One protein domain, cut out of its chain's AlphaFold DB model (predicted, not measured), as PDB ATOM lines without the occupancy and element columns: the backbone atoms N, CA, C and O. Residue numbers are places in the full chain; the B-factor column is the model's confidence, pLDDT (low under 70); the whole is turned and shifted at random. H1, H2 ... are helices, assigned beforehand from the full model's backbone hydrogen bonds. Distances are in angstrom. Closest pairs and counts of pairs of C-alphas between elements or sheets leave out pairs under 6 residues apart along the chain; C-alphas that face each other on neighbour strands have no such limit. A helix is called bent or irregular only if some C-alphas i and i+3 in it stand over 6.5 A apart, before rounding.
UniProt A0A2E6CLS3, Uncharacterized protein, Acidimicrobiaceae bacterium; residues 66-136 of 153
ATOM      1  N   VAL A  66      96.388 258.233 -12.031       93.69
ATOM      2  CA  VAL A  66      97.475 258.965 -11.356       93.69
ATOM      3  C   VAL A  66      96.930 259.987 -10.358       93.69
ATOM      4  O   VAL A  66      97.596 260.284  -9.370       93.69
ATOM      5  N   LEU A  67      95.695 260.463 -10.565       95.69
ATOM      6  CA  LEU A  67      95.045 261.414  -9.661       95.69
ATOM      7  C   LEU A  67      94.984 260.931  -8.200       95.69
ATOM      8  O   LEU A  67      95.383 261.708  -7.339       95.69
ATOM      9  N   PRO A  68      94.572 259.686  -7.865       95.06
ATOM     10  CA  PRO A  68      94.508 259.289  -6.458       95.06
ATOM     11  C   PRO A  68      95.884 259.199  -5.764       95.06
ATOM     12  O   PRO A  68      96.003 259.712  -4.656       95.06
ATOM     13  N   PRO A  69      96.947 258.617  -6.366       95.56
ATOM     14  CA  PRO A  69      98.301 258.704  -5.808       95.56
ATOM     15  C   PRO A  69      98.783 260.145  -5.593       95.56
ATOM     16  O   PRO A  69      99.313 260.454  -4.528       95.56
ATOM     17  N   ALA A  70      98.577 261.024  -6.580       96.75
ATOM     18  CA  ALA A  70      98.976 262.428  -6.494       96.75
ATOM     19  C   ALA A  70      98.214 263.171  -5.387       96.75
ATOM     20  O   ALA A  70      98.815 263.925  -4.628       96.75
ATOM     21  N   LEU A  71      96.914 262.900  -5.248       96.19
ATOM     22  CA  LEU A  71      96.075 263.439  -4.183       96.19
ATOM     23  C   LEU A  71      96.607 263.064  -2.795       96.19
ATOM     24  O   LEU A  71      96.705 263.933  -1.938       96.19
ATOM     25  N   ILE A  72      96.972 261.796  -2.566       95.81
ATOM     26  CA  ILE A  72      97.498 261.352  -1.263       95.81
ATOM     27  C   ILE A  72      98.792 262.089  -0.923       95.81
ATOM     28  O   ILE A  72      98.930 262.600   0.185       95.81
ATOM     29  N   ILE A  73      99.720 262.174  -1.880       96.69
ATOM     30  CA  ILE A  73     100.980 262.903  -1.695       96.69
ATOM     31  C   ILE A  73     100.691 264.376  -1.391       96.69
ATOM     32  O   ILE A  73     101.220 264.914  -0.424       96.69
ATOM     33  N   GLY A  74      99.808 265.009  -2.167       96.56
ATOM     34  CA  GLY A  74      99.431 266.405  -1.973       96.56
ATOM     35  C   GLY A  74      98.780 266.672  -0.615       96.56
ATOM     36  O   GLY A  74      99.113 267.662   0.027       96.56
ATOM     37  N   ILE A  75      97.900 265.785  -0.139       95.44
ATOM     38  CA  ILE A  75      97.277 265.903   1.189       95.44
ATOM     39  C   ILE A  75      98.331 265.787   2.293       95.44
ATOM     40  O   ILE A  75      98.332 266.606   3.206       95.44
ATOM     41  N   ILE A  76      99.243 264.812   2.209       95.50
ATOM     42  CA  ILE A  76     100.313 264.640   3.205       95.50
ATOM     43  C   ILE A  76     101.213 265.879   3.243       95.50
ATOM     44  O   ILE A  76     101.488 266.405   4.318       95.50
ATOM     45  N   LEU A  77     101.639 266.375   2.079       96.00
ATOM     46  CA  LEU A  77     102.458 267.585   1.988       96.00
ATOM     47  C   LEU A  77     101.717 268.817   2.520       96.00
ATOM     48  O   LEU A  77     102.298 269.599   3.267       96.00
ATOM     49  N   GLY A  78     100.436 268.967   2.181       95.69
ATOM     50  CA  GLY A  78      99.599 270.074   2.637       95.69
ATOM     51  C   GLY A  78      99.403 270.085   4.153       95.69
ATOM     52  O   GLY A  78      99.575 271.124   4.784       95.69
ATOM     53  N   ILE A  79      99.124 268.929   4.763       94.00
ATOM     54  CA  ILE A  79      98.987 268.810   6.224       94.00
ATOM     55  C   ILE A  79     100.315 269.123   6.921       94.00
ATOM     56  O   ILE A  79     100.328 269.884   7.885       94.00
ATOM     57  N   THR A  80     101.437 268.596   6.420       95.00
ATOM     58  CA  THR A  80     102.769 268.894   6.974       95.00
ATOM     59  C   THR A  80     103.098 270.386   6.878       95.00
ATOM     60  O   THR A  80     103.605 270.969   7.832       95.00
ATOM     61  N   LEU A  81     102.765 271.036   5.757       95.19
ATOM     62  CA  LEU A  81     102.946 272.478   5.589       95.19
ATOM     63  C   LEU A  81     102.056 273.287   6.546       95.19
ATOM     64  O   LEU A  81     102.507 274.287   7.105       95.19
ATOM     65  N   ALA A  82     100.815 272.841   6.756       94.81
ATOM     66  CA  ALA A  82      99.873 273.467   7.678       94.81
ATOM     67  C   ALA A  82     100.300 273.386   9.137       94.81
ATOM     68  O   ALA A  82     100.134 274.358   9.868       94.81
ATOM     69  N   ALA A  83     100.881 272.258   9.538       92.38
ATOM     70  CA  ALA A  83     101.399 272.075  10.885       92.38
ATOM     71  C   ALA A  83     102.649 272.926  11.159       92.38
ATOM     72  O   ALA A  83     102.837 273.377  12.284       92.38
ATOM     73  N   SER A  84     103.494 273.139  10.144       91.31
ATOM     74  CA  SER A  84     104.829 273.717  10.342       91.31
ATOM     75  C   SER A  84     104.961 275.192   9.961       91.31
ATOM     76  O   SER A  84     105.814 275.871  10.522       91.31
ATOM     77  N   LEU A  85     104.181 275.695   8.994       89.62
ATOM     78  CA  LEU A  85     104.367 277.051   8.455       89.62
ATOM     79  C   LEU A  85     103.069 277.840   8.278       89.62
ATOM     80  O   LEU A  85     103.020 279.013   8.639       89.62
ATOM     81  N   THR A  86     102.038 277.258   7.654       93.00
ATOM     82  CA  THR A  86     100.857 278.044   7.264       93.00
ATOM     83  C   THR A  86      99.609 277.225   6.958       93.00
ATOM     84  O   THR A  86      99.647 276.267   6.186       93.00
ATOM     85  N   LEU A  87      98.454 277.685   7.451       93.12
ATOM     86  CA  LEU A  87      97.144 277.071   7.202       93.12
ATOM     87  C   LEU A  87      96.769 276.962   5.714       93.12
ATOM     88  O   LEU A  87      95.897 276.163   5.377       93.12
ATOM     89  N   TRP A  88      97.449 277.675   4.804       93.19
ATOM     90  CA  TRP A  88      97.279 277.494   3.356       93.19
ATOM     91  C   TRP A  88      97.511 276.045   2.896       93.19
ATOM     92  O   TRP A  88      96.898 275.603   1.924       93.19
ATOM     93  N   GLY A  89      98.316 275.266   3.630       91.88
ATOM     94  CA  GLY A  89      98.483 273.831   3.387       91.88
ATOM     95  C   GLY A  89      97.177 273.019   3.467       91.88
ATOM     96  O   GLY A  89      97.082 271.943   2.874       91.88
ATOM     97  N   LEU A  90      96.134 273.547   4.121       94.75
ATOM     98  CA  LEU A  90      94.821 272.907   4.237       94.75
ATOM     99  C   LEU A  90      93.902 273.132   3.029       94.75
ATOM    100  O   LEU A  90      92.863 272.476   2.962       94.75
ATOM    101  N   ILE A  91      94.267 273.982   2.057       96.25
ATOM    102  CA  ILE A  91      93.428 274.228   0.870       96.25
ATOM    103  C   ILE A  91      93.131 272.917   0.140       96.25
ATOM    104  O   ILE A  91      91.972 272.595  -0.096       96.25
ATOM    105  N   LEU A  92      94.162 272.136  -0.199       95.56
ATOM    106  CA  LEU A  92      93.975 270.913  -0.980       95.56
ATOM    107  C   LEU A  92      93.166 269.839  -0.218       95.56
ATOM    108  O   LEU A  92      92.199 269.330  -0.796       95.56
ATOM    109  N   PRO A  93      93.473 269.508   1.058       95.44
ATOM    110  CA  PRO A  93      92.608 268.659   1.878       95.44
ATOM    111  C   PRO A  93      91.165 269.174   1.971       95.44
ATOM    112  O   PRO A  93      90.230 268.391   1.812       95.44
ATOM    113  N   GLY A  94      90.976 270.483   2.168       96.50
ATOM    114  CA  GLY A  94      89.661 271.118   2.241       96.50
ATOM    115  C   GLY A  94      88.873 270.983   0.939       96.50
ATOM    116  O   GLY A  94      87.740 270.508   0.951       96.50
ATOM    117  N   CYS A  95      89.487 271.303  -0.204       97.06
ATOM    118  CA  CYS A  95      88.886 271.121  -1.526       97.06
ATOM    119  C   CYS A  95      88.486 269.664  -1.774       97.06
ATOM    120  O   CYS A  95      87.410 269.403  -2.311       97.06
ATOM    121  N   TYR A  96      89.326 268.708  -1.368       97.25
ATOM    122  CA  TYR A  96      89.007 267.291  -1.503       97.25
ATOM    123  C   TYR A  96      87.794 266.888  -0.657       97.25
ATOM    124  O   TYR A  96      86.873 266.265  -1.184       97.25
ATOM    125  N   LEU A  97      87.764 267.266   0.626       96.62
ATOM    126  CA  LEU A  97      86.642 266.964   1.519       96.62
ATOM    127  C   LEU A  97      85.332 267.576   1.012       96.62
ATOM    128  O   LEU A  97      84.322 266.878   0.939       96.62
ATOM    129  N   THR A  98      85.364 268.836   0.573       97.38
ATOM    130  CA  THR A  98      84.212 269.502  -0.049       97.38
ATOM    131  C   THR A  98      83.766 268.774  -1.316       97.38
ATOM    132  O   THR A  98      82.574 268.541  -1.510       97.38
ATOM    133  N   GLY A  99      84.707 268.336  -2.156       97.31
ATOM    134  CA  GLY A  99      84.408 267.540  -3.345       97.31
ATOM    135  C   GLY A  99      83.734 266.205  -3.018       97.31
ATOM    136  O   GLY A  99      82.750 265.844  -3.663       97.31
ATOM    137  N   VAL A 100      84.209 265.488  -1.993       97.12
ATOM    138  CA  VAL A 100      83.586 264.239  -1.517       97.12
ATOM    139  C   VAL A 100      82.177 264.494  -0.987       97.12
ATOM    140  O   VAL A 100      81.267 263.718  -1.293       97.12
ATOM    141  N   LEU A 101      81.983 265.573  -0.227       96.62
ATOM    142  CA  LEU A 101      80.678 265.959   0.297       96.62
ATOM    143  C   LEU A 101      79.690 266.215  -0.845       96.62
ATOM    144  O   LEU A 101      78.640 265.578  -0.902       96.62
ATOM    145  N   ILE A 102      80.059 267.074  -1.799       96.69
ATOM    146  CA  ILE A 102      79.229 267.389  -2.967       96.69
ATOM    147  C   ILE A 102      78.922 266.114  -3.758       96.69
ATOM    148  O   ILE A 102      77.753 265.827  -4.010       96.69
ATOM    149  N   ALA A 103      79.937 265.308  -4.089       95.44
ATOM    150  CA  ALA A 103      79.769 264.069  -4.850       95.44
ATOM    151  C   ALA A 103      78.815 263.074  -4.167       95.44
ATOM    152  O   ALA A 103      78.032 262.402  -4.835       95.44
ATOM    153  N   SER A 104      78.854 262.998  -2.835       94.88
ATOM    154  CA  SER A 104      77.972 262.123  -2.056       94.88
ATOM    155  C   SER A 104      76.530 262.637  -2.030       94.88
ATOM    156  O   SER A 104      75.590 261.846  -2.097       94.88
ATOM    157  N   LEU A 105      76.334 263.960  -1.969       93.38
ATOM    158  CA  LEU A 105      75.009 264.582  -1.887       93.38
ATOM    159  C   LEU A 105      74.251 264.584  -3.222       93.38
ATOM    160  O   LEU A 105      73.034 264.363  -3.219       93.38
ATOM    161  N   ILE A 106      74.957 264.790  -4.343       94.56
ATOM    162  CA  ILE A 106      74.371 264.811  -5.699       94.56
ATOM    163  C   ILE A 106      74.042 263.413  -6.237       94.56
ATOM    164  O   ILE A 106      73.381 263.292  -7.270       94.56
ATOM    165  N   GLN A 107      74.506 262.350  -5.569       93.00
ATOM    166  CA  GLN A 107      74.206 260.987  -5.982       93.00
ATOM    167  C   GLN A 107      72.689 260.758  -5.982       93.00
ATOM    168  O   GLN A 107      71.991 261.078  -5.014       93.00
ATOM    169  N   LYS A 108      72.185 260.156  -7.068       89.25
ATOM    170  CA  LYS A 108      70.781 259.745  -7.224       89.25
ATOM    171  C   LYS A 108      70.470 258.552  -6.309       89.25
ATOM    172  O   LYS A 108      70.378 257.421  -6.766       89.25
ATOM    173  N   SER A 109      70.364 258.812  -5.012       86.88
ATOM    174  CA  SER A 109      69.853 257.884  -4.004       86.88
ATOM    175  C   SER A 109      68.757 258.584  -3.207       86.88
ATOM    176  O   SER A 109      68.911 259.747  -2.821       86.88
ATOM    177  N   SER A 110      67.652 257.877  -2.980       81.38
ATOM    178  CA  SER A 110      66.554 258.317  -2.114       81.38
ATOM    179  C   SER A 110      66.860 258.112  -0.627       81.38
ATOM    180  O   SER A 110      66.109 258.587   0.218       81.38
ATOM    181  N   ASN A 111      67.965 257.438  -0.292       92.06
ATOM    182  CA  ASN A 111      68.324 257.081   1.070       92.06
ATOM    183  C   ASN A 111      69.476 257.950   1.599       92.06
ATOM    184  O   ASN A 111      70.623 257.849   1.160       92.06
ATOM    185  N   SER A 112      69.188 258.779   2.603       90.75
ATOM    186  CA  SER A 112      70.180 259.639   3.261       90.75
ATOM    187  C   SER A 112      71.326 258.852   3.906       90.75
ATOM    188  O   SER A 112      72.463 259.324   3.909       90.75
ATOM    189  N   VAL A 113      71.065 257.635   4.394       92.75
ATOM    190  CA  VAL A 113      72.099 256.766   4.975       92.75
ATOM    191  C   VAL A 113      73.121 256.363   3.914       92.75
ATOM    192  O   VAL A 113      74.320 256.390   4.176       92.75
ATOM    193  N   GLU A 114      72.681 256.063   2.690       91.69
ATOM    194  CA  GLU A 114      73.595 255.752   1.585       91.69
ATOM    195  C   GLU A 114      74.486 256.946   1.250       91.69
ATOM    196  O   GLU A 114      75.692 256.773   1.078       91.69
ATOM    197  N   LYS A 115      73.929 258.162   1.231       92.62
ATOM    198  CA  LYS A 115      74.708 259.389   0.997       92.62
ATOM    199  C   LYS A 115      75.779 259.598   2.065       92.62
ATOM    200  O   LYS A 115      76.906 259.945   1.727       92.62
ATOM    201  N   ILE A 116      75.468 259.332   3.334       93.00
ATOM    202  CA  ILE A 116      76.446 259.398   4.433       93.00
ATOM    203  C   ILE A 116      77.517 258.313   4.270       93.00
ATOM    204  O   ILE A 116      78.708 258.590   4.386       93.00
ATOM    205  N   ILE A 117      77.124 257.082   3.932       93.69
ATOM    206  CA  ILE A 117      78.070 255.985   3.685       93.69
ATOM    207  C   ILE A 117      79.015 256.330   2.524       93.69
ATOM    208  O   ILE A 117      80.209 256.024   2.596       93.69
ATOM    209  N   LEU A 118      78.531 257.005   1.475       94.56
ATOM    210  CA  LEU A 118      79.355 257.430   0.339       94.56
ATOM    211  C   LEU A 118      80.496 258.370   0.742       94.56
ATOM    212  O   LEU A 118      81.591 258.259   0.182       94.56
ATOM    213  N   MET A 119      80.289 259.191   1.776       95.31
ATOM    214  CA  MET A 119      81.337 260.051   2.334       95.31
ATOM    215  C   MET A 119      82.511 259.245   2.898       95.31
ATOM    216  O   MET A 119      83.628 259.748   2.930       95.31
ATOM    217  N   LEU A 120      82.296 257.985   3.295       96.00
ATOM    218  CA  LEU A 120      83.358 257.062   3.712       96.00
ATOM    219  C   LEU A 120      83.869 256.201   2.550       96.00
ATOM    220  O   LEU A 120      85.064 255.898   2.468       96.00
ATOM    221  N   VAL A 121      82.987 255.811   1.628       96.06
ATOM    222  CA  VAL A 121      83.327 254.969   0.472       96.06
ATOM    223  C   VAL A 121      84.298 255.679  -0.467       96.06
ATOM    224  O   VAL A 121      85.306 255.074  -0.843       96.06
ATOM    225  N   PHE A 122      84.050 256.944  -0.828       96.25
ATOM    226  CA  PHE A 122      84.926 257.659  -1.757       96.25
ATOM    227  C   PHE A 122      86.354 257.803  -1.212       96.25
ATOM    228  O   PHE A 122      87.273 257.371  -1.916       96.25
ATOM    229  N   PRO A 123      86.599 258.311   0.012       97.12
ATOM    230  CA  PRO A 123      87.946 258.340   0.576       97.12
ATOM    231  C   PRO A 123      88.577 256.956   0.653       97.12
ATOM    232  O   PRO A 123      89.722 256.789   0.239       97.12
ATOM    233  N   THR A 124      87.817 255.938   1.073       97.56
ATOM    234  CA  THR A 124      88.307 254.553   1.129       97.56
ATOM    235  C   THR A 124      88.841 254.095  -0.227       97.56
ATOM    236  O   THR A 124      89.934 253.537  -0.294       97.56
ATOM    237  N   MET A 125      88.112 254.349  -1.319       97.25
ATOM    238  CA  MET A 125      88.537 253.982  -2.673       97.25
ATOM    239  C   MET A 125      89.791 254.741  -3.124       97.25
ATOM    240  O   MET A 125      90.725 254.115  -3.632       97.25
ATOM    241  N   HIS A 126      89.827 256.068  -2.941       97.50
ATOM    242  CA  HIS A 126      90.947 256.911  -3.378       97.50
ATOM    243  C   HIS A 126      92.228 256.597  -2.602       97.50
ATOM    244  O   HIS A 126      93.278 256.389  -3.215       97.50
ATOM    245  N   ILE A 127      92.123 256.494  -1.274       97.38
ATOM    246  CA  ILE A 127      93.239 256.165  -0.383       97.38
ATOM    247  C   ILE A 127      93.748 254.759  -0.691       97.38
ATOM    248  O   ILE A 127      94.938 254.577  -0.936       97.38
ATOM    249  N   ALA A 128      92.860 253.762  -0.745       97.50
ATOM    250  CA  ALA A 128      93.258 252.389  -1.031       97.50
ATOM    251  C   ALA A 128      93.963 252.271  -2.386       97.50
ATOM    252  O   ALA A 128      95.055 251.708  -2.456       97.50
ATOM    253  N   TRP A 129      93.378 252.825  -3.455       97.00
ATOM    254  CA  TRP A 129      93.993 252.810  -4.783       97.00
ATOM    255  C   TRP A 129      95.357 253.494  -4.779       97.00
ATOM    256  O   TRP A 129      96.329 252.920  -5.272       97.00
ATOM    257  N   GLY A 130      95.434 254.712  -4.237       96.94
ATOM    258  CA  GLY A 130      96.657 255.500  -4.255       96.94
ATOM    259  C   GLY A 130      97.776 254.838  -3.454       96.94
ATOM    260  O   GLY A 130      98.860 254.645  -3.998       96.94
ATOM    261  N   LEU A 131      97.501 254.371  -2.232       96.69
ATOM    262  CA  LEU A 131      98.470 253.614  -1.431       96.69
ATOM    263  C   LEU A 131      98.899 252.327  -2.135       96.69
ATOM    264  O   LEU A 131     100.087 252.026  -2.208       96.69
ATOM    265  N   GLY A 132      97.946 251.579  -2.694       95.38
ATOM    266  CA  GLY A 132      98.238 250.351  -3.426       95.38
ATOM    267  C   GLY A 132      99.166 250.598  -4.609       95.38
ATOM    268  O   GLY A 132     100.118 249.854  -4.828       95.38
ATOM    269  N   PHE A 133      98.930 251.676  -5.353       95.00
ATOM    270  CA  PHE A 133      99.781 252.085  -6.461       95.00
ATOM    271  C   PHE A 133     101.180 252.513  -5.988       95.00
ATOM    272  O   PHE A 133     102.185 252.049  -6.532       95.00
ATOM    273  N   LEU A 134     101.262 253.351  -4.950       94.44
ATOM    274  CA  LEU A 134     102.522 253.872  -4.404       94.44
ATOM    275  C   LEU A 134     103.390 252.798  -3.740       94.44
ATOM    276  O   LEU A 134     104.612 252.864  -3.844       94.44
ATOM    277  N   ILE A 135     102.785 251.780  -3.130       93.94
ATOM    278  CA  ILE A 135     103.506 250.625  -2.575       93.94
ATOM    279  C   ILE A 135     103.888 249.653  -3.701       93.94
ATOM    280  O   ILE A 135     105.027 249.200  -3.785       93.94
ATOM    281  N   GLY A 136     102.970 249.403  -4.640       86.62
ATOM    282  CA  GLY A 136     103.159 248.439  -5.724       86.62
ATOM    283  C   GLY A 136     103.062 246.982  -5.259       86.62
ATOM    284  O   GLY A 136     103.088 246.681  -4.072       86.62
TER     285      GLY A 136
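Overview. This is residues 66 to 136 of the 153 residues of an uncharacterized protein of Acidimicrobiaceae bacterium (UniProt A0A2E6CLS3). Three helices form the sides of a flat triangle, with H3 as the longest side and H1 and H2 as two shorter ones of nearly equal length, and each helix meets the other two near the corners. H1 and H2 make a V-shaped helical hairpin, and from the far end of H2 a short link leads into H3, which runs back to the first residues of H1 and closes the triangle. The printed part has 71 residues with three named helices, in the order H1, H2, H3, and no named strand; the class is all helix. The whole is only just loose, close to compact, with a radius of gyration of the C-alphas of 13.8 A, and it spans 43 by 31 by 15 A.

Along the chain. H1 takes in residues 66 to 84, 27.2 A from first to last C-alpha, and begins at C-alpha 66 at (97.475, 258.965, -11.356). H2 holds residues 87 to 105, 27.0 A long, with C-alpha 87 at (97.144, 277.071, 7.202). It has a kink of 29 degrees near residue 94 and is irregular, but only just: C-alphas 89 and 92 are 6.9 A apart. H3, residues 112 to 135, is the longest helix at 35.0 A, with a kink of 25 degrees near residue 120, and ends at C-alpha 135 at (103.506, 250.625, -2.575).

Arrangement. H1 and H2 touch, with residues 74 to 82 of H1 and 87 to 93 of H2 alone; the closest C-alphas are those of Gly 78 and Gly 89, 4.0 A apart. They run opposite ways at a steep tilt of 44 degrees. H2 touches H3 with residues 100 to 105 alone, and H3 touches H2 with residues 115 to 123 alone; the closest C-alphas, of Ser 104 and Lys 115, are 5.2 A apart. These two run opposite ways at a steep tilt of 52 degrees. H3 touches H1 through residues 126 to 134 of H3 and 66 to 72 of H1 alone. Their closest C-alphas, of Pro 69 and Gly 130, are 3.9 A apart, and their lines are about perpendicular, at 86 degrees. The helix packing is mostly crossed: of the three touching pairs, 0 are at a shallow tilt. Every O i to N i+4 pair of H1 is within hydrogen-bond range, against 12 of 15 in H2 and 18 of 20 in H3.

Size, cuts and confidence. The two C-alphas farthest apart, those of Leu 85 and Ser 110, are 43.5 A apart, while the C-alphas of Val 66 and Gly 136 are 13.2 A apart. The printed part has no cut. The link from H1 to H2 is tight, with 2 residues, and that from H2 to H3 is short, with 6 residues. The mean pLDDT of the printed part is 94.6, and no printed residue is under 70.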